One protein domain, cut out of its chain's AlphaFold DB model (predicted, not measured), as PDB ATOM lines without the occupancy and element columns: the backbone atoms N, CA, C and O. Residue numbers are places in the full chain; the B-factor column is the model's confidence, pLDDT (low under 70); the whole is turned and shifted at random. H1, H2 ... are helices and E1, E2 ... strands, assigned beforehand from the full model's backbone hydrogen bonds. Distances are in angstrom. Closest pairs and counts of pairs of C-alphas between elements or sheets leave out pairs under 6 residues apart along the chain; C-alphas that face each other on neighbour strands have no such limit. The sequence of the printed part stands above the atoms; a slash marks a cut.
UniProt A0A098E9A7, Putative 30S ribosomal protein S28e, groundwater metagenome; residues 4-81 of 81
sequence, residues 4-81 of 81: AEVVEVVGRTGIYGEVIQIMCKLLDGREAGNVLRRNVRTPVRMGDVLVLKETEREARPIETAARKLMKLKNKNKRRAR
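What this domain is: This is residues 4 to 81 of the 81 residues of the protein "Putative 30S ribosomal protein S28e" of groundwater metagenome (UniProt A0A098E9A7). A compact head made of one strongly twisted sheet, E1 to E4, has a thin tail, residues 63 to 81 with helix H1, sticking out from it. The 78 printed residues, class mixed, run E1 E2 E3 E4 H1. The antiparallel sheet, order E3 E2 E1 E4, is a Greek key: E1 E2 E3 is a meander, successive antiparallel neighbours, and E4 pairs with E1. The whole is only just loose, close to extended: radius of gyration 17.1 A, spans 55 by 30 by 18 A.

How they stand to each other: E1, residues 4 to 13, and E2, residues 19 to 26, form a hairpin; N 5 and O 25 are 2.8 A apart. E2 and E3, residues 35 to 40, form another; N 22 and O 38 are 2.9 A apart. E4, residues 49 to 51, is antiparallel to E1; N 4 and O 50 are 2.8 A apart. H1, residues 65 to 79, is not on the sheet; its O i to N i+4 pairs are all within hydrogen-bond range.

Where its parts are: E1, 20.4 A long, begins at C-alpha 4 (34.683, 66.410, 271.323); H1, 21.5 A, ends at C-alpha 79 (75.712, 46.439, 258.608).

The domain as a whole: The printed part has no cut. The E4 to H1 link is long. Residues 55 to 72 and 75 to 81 have pLDDT under 70.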
ATOM      1  N   ALA A   4      33.641  66.740 270.369       90.88
ATOM      2  CA  ALA A   4      34.683  66.410 271.323       90.88
ATOM      3  C   ALA A   4      35.045  67.632 272.165       90.88
ATOM      4  O   ALA A   4      35.215  68.723 271.632       90.88
ATOM      5  N   GLU A   5      35.201  67.441 273.465       91.88
ATOM      6  CA  GLU A   5      35.605  68.479 274.410       91.88
ATOM      7  C   GLU A   5      37.115  68.431 274.637       91.88
ATOM      8  O   GLU A   5      37.682  67.356 274.843       91.88
ATOM      9  N   VAL A   6      37.795  69.574 274.601       92.75
ATOM     10  CA  VAL A   6      39.231  69.670 274.877       92.75
ATOM     11  C   VAL A   6      39.479  69.487 276.372       92.75
ATOM     12  O   VAL A   6      39.127  70.344 277.178       92.75
ATOM     13  N   VAL A   7      40.157  68.397 276.729       93.12
ATOM     14  CA  VAL A   7      40.541  68.089 278.113       93.12
ATOM     15  C   VAL A   7      41.892  68.714 278.443       93.12
ATOM     16  O   VAL A   7      42.053  69.327 279.491       93.12
ATOM     17  N   GLU A   8      42.869  68.578 277.541       91.75
ATOM     18  CA  GLU A   8      44.235  69.042 277.783       91.75
ATOM     19  C   GLU A   8      44.915  69.518 276.497       91.75
ATOM     20  O   GLU A   8      44.724  68.958 275.413       91.75
ATOM     21  N   VAL A   9      45.755  70.544 276.620       90.44
ATOM     22  CA  VAL A   9      46.640  71.006 275.548       90.44
ATOM     23  C   VAL A   9      48.035  70.436 275.790       90.44
ATOM     24  O   VAL A   9      48.706  70.830 276.736       90.44
ATOM     25  N   VAL A  10      48.484  69.533 274.914       89.12
ATOM     26  CA  VAL A  10      49.778  68.841 275.052       89.12
ATOM     27  C   VAL A  10      50.938  69.786 274.732       89.12
ATOM     28  O   VAL A  10      51.961  69.781 275.411       89.12
ATOM     29  N   GLY A  11      50.802  70.594 273.677       86.81
ATOM     30  CA  GLY A  11      51.834  71.547 273.266       86.81
ATOM     31  C   GLY A  11      51.828  71.854 271.772       86.81
ATOM     32  O   GLY A  11      50.984  71.367 271.025       86.81
ATOM     33  N   ARG A  12      52.778  72.681 271.323       86.56
ATOM     34  CA  ARG A  12      52.965  73.019 269.903       86.56
ATOM     35  C   ARG A  12      53.913  72.025 269.223       86.56
ATOM     36  O   ARG A  12      54.995  71.752 269.730       86.56
ATOM     37  N   THR A  13      53.513  71.534 268.058       76.06
ATOM     38  CA  THR A  13      54.221  70.578 267.201       76.06
ATOM     39  C   THR A  13      54.365  71.154 265.783       76.06
ATOM     40  O   THR A  13      53.571  71.983 265.342       76.06
ATOM     41  N   GLY A  14      55.383  70.705 265.043       74.50
ATOM     42  CA  GLY A  14      55.678  71.147 263.673       74.50
ATOM     43  C   GLY A  14      56.968  71.965 263.591       74.50
ATOM     44  O   GLY A  14      57.450  72.464 264.603       74.50
ATOM     45  N   ILE A  15      57.535  72.088 262.387       74.19
ATOM     46  CA  ILE A  15      58.828  72.764 262.157       74.19
ATOM     47  C   ILE A  15      58.774  74.235 262.608       74.19
ATOM     48  O   ILE A  15      59.750  74.736 263.155       74.19
ATOM     49  N   TYR A  16      57.616  74.882 262.450       76.50
ATOM     50  CA  TYR A  16      57.386  76.283 262.817       76.50
ATOM     51  C   TYR A  16      56.464  76.470 264.037       76.50
ATOM     52  O   TYR A  16      56.077  77.592 264.348       76.50
ATOM     53  N   GLY A  17      56.070  75.392 264.731       78.31
ATOM     54  CA  GLY A  17      55.152  75.478 265.881       78.31
ATOM     55  C   GLY A  17      53.722  75.923 265.534       78.31
ATOM     56  O   GLY A  17      52.994  76.406 266.398       78.31
ATOM     57  N   GLU A  18      53.323  75.761 264.272       85.62
ATOM     58  CA  GLU A  18      52.023  76.164 263.714       85.62
ATOM     59  C   GLU A  18      50.864  75.216 264.063       85.62
ATOM     60  O   GLU A  18      49.704  75.507 263.773       85.62
ATOM     61  N   VAL A  19      51.170  74.052 264.638       88.12
ATOM     62  CA  VAL A  19      50.179  73.047 265.021       88.12
ATOM     63  C   VAL A  19      50.219  72.881 266.527       88.12
ATOM     64  O   VAL A  19      51.284  72.776 267.118       88.12
ATOM     65  N   ILE A  20      49.062  72.823 267.161       90.12
ATOM     66  CA  ILE A  20      48.906  72.498 268.571       90.12
ATOM     67  C   ILE A  20      48.353  71.081 268.649       90.12
ATOM     68  O   ILE A  20      47.360  70.745 268.003       90.12
ATOM     69  N   GLN A  21      49.014  70.235 269.424       88.44
ATOM     70  CA  GLN A  21      48.516  68.919 269.763       88.44
ATOM     71  C   GLN A  21      47.672  69.024 271.032       88.44
ATOM     72  O   GLN A  21      48.121  69.547 272.053       88.44
ATOM     73  N   ILE A  22      46.445  68.525 270.959       91.38
ATOM     74  CA  ILE A  22      45.474  68.517 272.052       91.38
ATOM     75  C   ILE A  22      44.987  67.102 272.338       91.38
ATOM     76  O   ILE A  22      45.025  66.228 271.468       91.38
ATOM     77  N   MET A  23      44.498  66.898 273.554       90.75
ATOM     78  CA  MET A  23      43.721  65.740 273.967       90.75
ATOM     79  C   MET A  23      42.275  66.175 274.162       90.75
ATOM     80  O   MET A  23      41.979  67.043 274.982       90.75
ATOM     81  N   CYS A  24      41.378  65.573 273.391       91.44
ATOM     82  CA  CYS A  24      39.950  65.832 273.460       91.44
ATOM     83  C   CYS A  24      39.183  64.546 273.766       91.44
ATOM     84  O   CYS A  24      39.546  63.472 273.285       91.44
ATOM     85  N   LYS A  25      38.117  64.654 274.553       91.06
ATOM     86  CA  LYS A  25      37.219  63.562 274.915       91.06
ATOM     87  C   LYS A  25      35.978  63.612 274.039       91.06
ATOM     88  O   LYS A  25      35.371  64.668 273.901       91.06
ATOM     89  N   LEU A  26      35.596  62.484 273.450       89.62
ATOM     90  CA  LEU A  26      34.382  62.406 272.643       89.62
ATOM     91  C   LEU A  26      33.138  62.554 273.531       89.62
ATOM     92  O   LEU A  26      32.993  61.814 274.507       89.62
ATOM     93  N   LEU A  27      32.259  63.495 273.187       88.12
ATOM     94  CA  LEU A  27      30.992  63.731 273.886       88.12
ATOM     95  C   LEU A  27      29.850  62.899 273.300       88.12
ATOM     96  O   LEU A  27      28.948  62.507 274.033       88.12
ATOM     97  N   ASP A  28      29.899  62.629 271.995       82.25
ATOM     98  CA  ASP A  28      28.795  62.013 271.263       82.25
ATOM     99  C   ASP A  28      29.256  60.848 270.374       82.25
ATOM    100  O   ASP A  28      30.372  60.848 269.842       82.25
ATOM    101  N   GLY A  29      28.379  59.857 270.195       75.25
ATOM    102  CA  GLY A  29      28.590  58.690 269.336       75.25
ATOM    103  C   GLY A  29      28.955  57.388 270.065       75.25
ATOM    104  O   GLY A  29      28.942  57.286 271.288       75.25
ATOM    105  N   ARG A  30      29.288  56.354 269.280       73.38
ATOM    106  CA  ARG A  30      29.545  54.977 269.757       73.38
ATOM    107  C   ARG A  30      30.802  54.844 270.633       73.38
ATOM    108  O   ARG A  30      30.933  53.869 271.362       73.38
ATOM    109  N   GLU A  31      31.701  55.822 270.555       73.25
ATOM    110  CA  GLU A  31      32.947  55.925 271.329       73.25
ATOM    111  C   GLU A  31      32.895  57.061 272.372       73.25
ATOM    112  O   GLU A  31      33.932  57.597 272.772       73.25
ATOM    113  N   ALA A  32      31.692  57.470 272.793       76.19
ATOM    114  CA  ALA A  32      31.519  58.485 273.828       76.19
ATOM    115  C   ALA A  32      32.355  58.140 275.075       76.19
ATOM    116  O   ALA A  32      32.278  57.037 275.616       76.19
ATOM    117  N   GLY A  33      33.184  59.089 275.513       81.06
ATOM    118  CA  GLY A  33      34.100  58.915 276.637       81.06
ATOM    119  C   GLY A  33      35.555  58.606 276.273       81.06
ATOM    120  O   GLY A  33      36.420  58.814 277.128       81.06
ATOM    121  N   ASN A  34      35.856  58.200 275.033       86.44
ATOM    122  CA  ASN A  34      37.236  57.977 274.596       86.44
ATOM    123  C   ASN A  34      38.007  59.296 274.461       86.44
ATOM    124  O   ASN A  34      37.496  60.293 273.944       86.44
ATOM    125  N   VAL A  35      39.265  59.287 274.913       87.75
ATOM    126  CA  VAL A  35      40.185  60.424 274.798       87.75
ATOM    127  C   VAL A  35      41.090  60.218 273.592       87.75
ATOM    128  O   VAL A  35      41.781  59.209 273.483       87.75
ATOM    129  N   LEU A  36      41.105  61.198 272.698       87.62
ATOM    130  CA  LEU A  36      41.805  61.160 271.421       87.62
ATOM    131  C   LEU A  36      42.789  62.321 271.329       87.62
ATOM    132  O   LEU A  36      42.503  63.442 271.751       87.62
ATOM    133  N   ARG A  37      43.942  62.075 270.703       87.94
ATOM    134  CA  ARG A  37      44.897  63.136 270.359       87.94
ATOM    135  C   ARG A  37      44.595  63.707 268.989       87.94
ATOM    136  O   ARG A  37      44.534  62.952 268.014       87.94
ATOM    137  N   ARG A  38      44.462  65.029 268.890       87.38
ATOM    138  CA  ARG A  38      44.208  65.744 267.633       87.38
ATOM    139  C   ARG A  38      45.170  66.907 267.445       87.38
ATOM    140  O   ARG A  38      45.630  67.522 268.400       87.38
ATOM    141  N   ASN A  39      45.452  67.184 266.181       88.12
ATOM    142  CA  ASN A  39      46.246  68.322 265.754       88.12
ATOM    143  C   ASN A  39      45.296  69.439 265.332       88.12
ATOM    144  O   ASN A  39      44.449  69.234 264.464       88.12
ATOM    145  N   VAL A  40      45.463  70.613 265.920       87.56
ATOM    146  CA  VAL A  40      44.654  71.798 265.648       87.56
ATOM    147  C   VAL A  40      45.597  72.935 265.277       87.56
ATOM    148  O   VAL A  40      46.623  73.126 265.917       87.56
ATOM    149  N   ARG A  41      45.300  73.671 264.203       87.06
ATOM    150  CA  ARG A  41      46.125  74.823 263.775       87.06
ATOM    151  C   ARG A  41      45.701  76.131 264.441       87.06
ATOM    152  O   ARG A  41      46.428  77.114 264.399       87.06
ATOM    153  N   THR A  42      44.514  76.152 265.033       86.56
ATOM    154  CA  THR A  42      43.969  77.309 265.737       86.56
ATOM    155  C   THR A  42      44.335  77.265 267.221       86.56
ATOM    156  O   THR A  42      44.485  76.178 267.785       86.56
ATOM    157  N   PRO A  43      44.475  78.426 267.881       86.81
ATOM    158  CA  PRO A  43      44.567  78.464 269.332       86.81
ATOM    159  C   PRO A  43      43.274  77.904 269.931       86.81
ATOM    160  O   PRO A  43      42.181  78.266 269.506       86.81
ATOM    161  N   VAL A  44      43.421  77.013 270.904       90.06
ATOM    162  CA  VAL A  44      42.328  76.335 271.611       90.06
ATOM    163  C   VAL A  44      42.653  76.292 273.097       90.06
ATOM    164  O   VAL A  44      43.828  76.329 273.481       90.06
ATOM    165  N   ARG A  45      41.620  76.253 273.931       90.25
ATOM    166  CA  ARG A  45      41.705  76.248 275.391       90.25
ATOM    167  C   ARG A  45      41.016  75.005 275.952       90.25
ATOM    168  O   ARG A  45      40.275  74.315 275.258       90.25
ATOM    169  N   MET A  46      41.299  74.702 277.216       91.62
ATOM    170  CA  MET A  46      40.575  73.656 277.944       91.62
ATOM    171  C   MET A  46      39.082  73.998 277.999       91.62
ATOM    172  O   MET A  46      38.729  75.152 278.245       91.62
ATOM    173  N   GLY A  47      38.228  73.002 277.760       89.94
ATOM    174  CA  GLY A  47      36.772  73.147 277.726       89.94
ATOM    175  C   GLY A  47      36.188  73.582 276.377       89.94
ATOM    176  O   GLY A  47      34.968  73.631 276.244       89.94
ATOM    177  N   ASP A  48      37.011  73.872 275.361       91.56
ATOM    178  CA  ASP A  48      36.496  74.129 274.011       91.56
ATOM    179  C   ASP A  48      35.865  72.862 273.414       91.56
ATOM    180  O   ASP A  48      36.367  71.752 273.602       91.56
ATOM    181  N   VAL A  49      34.796  73.028 272.633       90.06
ATOM    182  CA  VAL A  49      34.149  71.926 271.909       90.06
ATOM    183  C   VAL A  49      34.513  71.997 270.432       90.06
ATOM    184  O   VAL A  49      34.332  73.012 269.762       90.06
ATOM    185  N   LEU A  50      35.028  70.890 269.913       88.62
ATOM    186  CA  LEU A  50      35.483  70.735 268.543       88.62
ATOM    187  C   LEU A  50      34.635  69.691 267.826       88.62
ATOM    188  O   LEU A  50      34.280  68.652 268.379       88.62
ATOM    189  N   VAL A  51      34.364  69.946 266.549       88.69
ATOM    190  CA  VAL A  51      33.728  68.971 265.665       88.69
ATOM    191  C   VAL A  51      34.821  68.167 264.971       88.69
ATOM    192  O   VAL A  51      35.638  68.719 264.230       88.69
ATOM    193  N   LEU A  52      34.838  66.852 265.183       83.19
ATOM    194  CA  LEU A  52      35.768  65.956 264.500       83.19
ATOM    195  C   LEU A  52      35.120  65.393 263.230       83.19
ATOM    196  O   LEU A  52      33.968  64.955 263.234       83.19
ATOM    197  N   LYS A  53      35.870  65.389 262.120       77.75
ATOM    198  CA  LYS A  53      35.433  64.730 260.876       77.75
ATOM    199  C   LYS A  53      35.568  63.205 260.960       77.75
ATOM    200  O   LYS A  53      34.659  62.511 260.528       77.75
ATOM    201  N   GLU A  54      36.643  62.705 261.574       70.69
ATOM    202  CA  GLU A  54      36.939  61.271 261.736       70.69
ATOM    203  C   GLU A  54      37.595  61.001 263.104       70.69
ATOM    204  O   GLU A  54      38.531  61.709 263.495       70.69
ATOM    205  N   THR A  55      37.144  59.967 263.821       61.81
ATOM    206  CA  THR A  55      37.695  59.541 265.124       61.81
ATOM    207  C   THR A  55      38.960  58.690 264.994       61.81
ATOM    208  O   THR A  55      39.893  58.874 265.773       61.81
ATOM    209  N   GLU A  56      39.091  57.878 263.943       58.78
ATOM    210  CA  GLU A  56      40.142  56.848 263.817       58.78
ATOM    211  C   GLU A  56      41.585  57.376 263.659       58.78
ATOM    212  O   GLU A  56      42.558  56.660 263.890       58.78
ATOM    213  N   ARG A  57      41.771  58.643 263.271       58.03
ATOM    214  CA  ARG A  57      43.092  59.152 262.857       58.03
ATOM    215  C   ARG A  57      43.946  59.735 263.989       58.03
ATOM    216  O   ARG A  57      44.101  60.951 264.089       58.03
ATOM    217  N   GLU A  58      44.527  58.891 264.837       59.38
ATOM    218  CA  GLU A  58      45.386  59.358 265.937       59.38
ATOM    219  C   GLU A  58      46.718  59.957 265.439       59.38
ATOM    220  O   GLU A  58      47.420  59.384 264.598       59.38
ATOM    221  N   ALA A  59      47.075  61.147 265.938       59.03
ATOM    222  CA  ALA A  59      48.352  61.774 265.611       59.03
ATOM    223  C   ALA A  59      49.504  60.965 266.223       59.03
ATOM    224  O   ALA A  59      49.493  60.653 267.415       59.03
ATOM    225  N   ARG A  60      50.526  60.650 265.414       67.94
ATOM    226  CA  ARG A  60      51.709  59.933 265.906       67.94
ATOM    227  C   ARG A  60      52.371  60.726 267.042       67.94
ATOM    228  O   ARG A  60      52.501  61.946 266.922       67.94
ATOM    229  N   PRO A  61      52.814  60.053 268.118       62.62
ATOM    230  CA  PRO A  61      53.520  60.708 269.208       62.62
ATOM    231  C   PRO A  61      54.819  61.346 268.704       62.62
ATOM    232  O   PRO A  61      55.430  60.869 267.744       62.62
ATOM    233  N   ILE A  62      55.241  62.417 269.374       63.41
ATOM    234  CA  ILE A  62      56.466  63.155 269.064       63.41
ATOM    235  C   ILE A  62      57.659  62.202 269.228       63.41
ATOM    236  O   ILE A  62      58.092  61.892 270.338       63.41
ATOM    237  N   GLU A  63      58.191  61.688 268.118       65.88
ATOM    238  CA  GLU A  63      59.385  60.848 268.151       65.88
ATOM    239  C   GLU A  63      60.597  61.772 268.347       65.88
ATOM    240  O   GLU A  63      61.098  62.385 267.406       65.88
ATOM    241  N   THR A  64      61.052  61.912 269.595       66.94
ATOM    242  CA  THR A  64      62.251  62.695 269.941       66.94
ATOM    243  C   THR A  64      63.444  62.272 269.081       66.94
ATOM    244  O   THR A  64      63.705  61.072 268.928       66.94
ATOM    245  N   ALA A  65      64.211  63.242 268.570       64.25
ATOM    246  CA  ALA A  65      65.352  63.013 267.676       64.25
ATOM    247  C   ALA A  65      66.372  61.997 268.236       64.25
ATOM    248  O   ALA A  65      66.949  61.209 267.482       64.25
ATOM    249  N   ALA A  66      66.513  61.934 269.564       62.12
ATOM    250  CA  ALA A  66      67.334  60.953 270.273       62.12
ATOM    251  C   ALA A  66      66.985  59.492 269.916       62.12
ATOM    252  O   ALA A  66      67.872  58.673 269.664       62.12
ATOM    253  N   ARG A  67      65.689  59.166 269.808       63.22
ATOM    254  CA  ARG A  67      65.197  57.810 269.506       63.22
ATOM    255  C   ARG A  67      65.450  57.422 268.045       63.22
ATOM    256  O   ARG A  67      65.728  56.257 267.751       63.22
ATOM    257  N   LYS A  68      65.447  58.406 267.138       61.69
ATOM    258  CA  LYS A  68      65.789  58.236 265.717       61.69
ATOM    259  C   LYS A  68      67.285  57.957 265.531       61.69
ATOM    260  O   LYS A  68      67.648  57.037 264.798       61.69
ATOM    261  N   LEU A  69      68.143  58.681 266.258       64.94
ATOM    262  CA  LEU A  69      69.596  58.483 266.237       64.94
ATOM    263  C   LEU A  69      69.992  57.098 266.776       64.94
ATOM    264  O   LEU A  69      70.846  56.430 266.196       64.94
ATOM    265  N   MET A  70      69.340  56.633 267.846       65.88
ATOM    266  CA  MET A  70      69.596  55.311 268.430       65.88
ATOM    267  C   MET A  70      69.241  54.171 267.459       65.88
ATOM    268  O   MET A  70      70.029  53.239 267.285       65.88
ATOM    269  N   LYS A  71      68.105  54.275 266.749       64.25
ATOM    270  CA  LYS A  71      67.729  53.332 265.677       64.25
ATOM    271  C   LYS A  71      68.746  53.338 264.528       64.25
ATOM    272  O   LYS A  71      69.096  52.270 264.025       64.25
ATOM    273  N   LEU A  72      69.240  54.514 264.131       67.06
ATOM    274  CA  LEU A  72      70.233  54.648 263.060       67.06
ATOM    275  C   LEU A  72      71.586  54.034 263.458       67.06
ATOM    276  O   LEU A  72      72.148  53.251 262.693       67.06
ATOM    277  N   LYS A  73      72.060  54.305 264.685       70.12
ATOM    278  CA  LYS A  73      73.279  53.696 265.244       70.12
ATOM    279  C   LYS A  73      73.179  52.168 265.279       70.12
ATOM    280  O   LYS A  73      74.106  51.494 264.837       70.12
ATOM    281  N   ASN A  74      72.042  51.611 265.709       70.12
ATOM    282  CA  ASN A  74      71.828  50.159 265.706       70.12
ATOM    283  C   ASN A  74      71.783  49.556 264.294       70.12
ATOM    284  O   ASN A  74      72.282  48.448 264.089       70.12
ATOM    285  N   LYS A  75      71.217  50.268 263.311       67.50
ATOM    286  CA  LYS A  75      71.159  49.801 261.919       67.50
ATOM    287  C   LYS A  75      72.546  49.791 261.265       67.50
ATOM    288  O   LYS A  75      72.880  48.816 260.599       67.50
ATOM    289  N   ASN A  76      73.371  50.811 261.518       67.62
ATOM    290  CA  ASN A  76      74.759  50.840 261.042       67.62
ATOM    291  C   ASN A  76      75.630  49.782 261.729       67.62
ATOM    292  O   ASN A  76      76.402  49.110 261.054       67.62
ATOM    293  N   LYS A  77      75.452  49.551 263.036       63.22
ATOM    294  CA  LYS A  77      76.196  48.512 263.769       63.22
ATOM    295  C   LYS A  77      75.907  47.091 263.262       63.22
ATOM    296  O   LYS A  77      76.783  46.240 263.326       63.22
ATOM    297  N   ARG A  78      74.697  46.835 262.744       62.84
ATOM    298  CA  ARG A  78      74.332  45.554 262.110       62.84
ATOM    299  C   ARG A  78      74.890  45.377 260.698       62.84
ATOM    300  O   ARG A  78      75.054  44.243 260.286       62.84
ATOM    301  N   ARG A  79      75.138  46.467 259.967       60.62
ATOM    302  CA  ARG A  79      75.712  46.439 258.608       60.62
ATOM    303  C   ARG A  79      77.238  46.360 258.593       60.62
ATOM    304  O   ARG A  79      77.806  46.052 257.559       60.62
ATOM    305  N   ALA A  80      77.880  46.681 259.714       61.28
ATOM    306  CA  ALA A  80      79.324  46.571 259.902       61.28
ATOM    307  C   ALA A  80      79.768  45.177 260.406       61.28
ATOM    308  O   ALA A  80      80.914  45.028 260.821       61.28
ATOM    309  N   ARG A  81      78.859  44.194 260.428       57.91
ATOM    310  CA  ARG A  81      79.145  42.772 260.653       57.91
ATOM    311  C   ARG A  81      78.901  42.002 259.370       57.91
ATOM    312  O   ARG A  81      77.937  42.381 258.668       57.91
TER     313      ARG A  81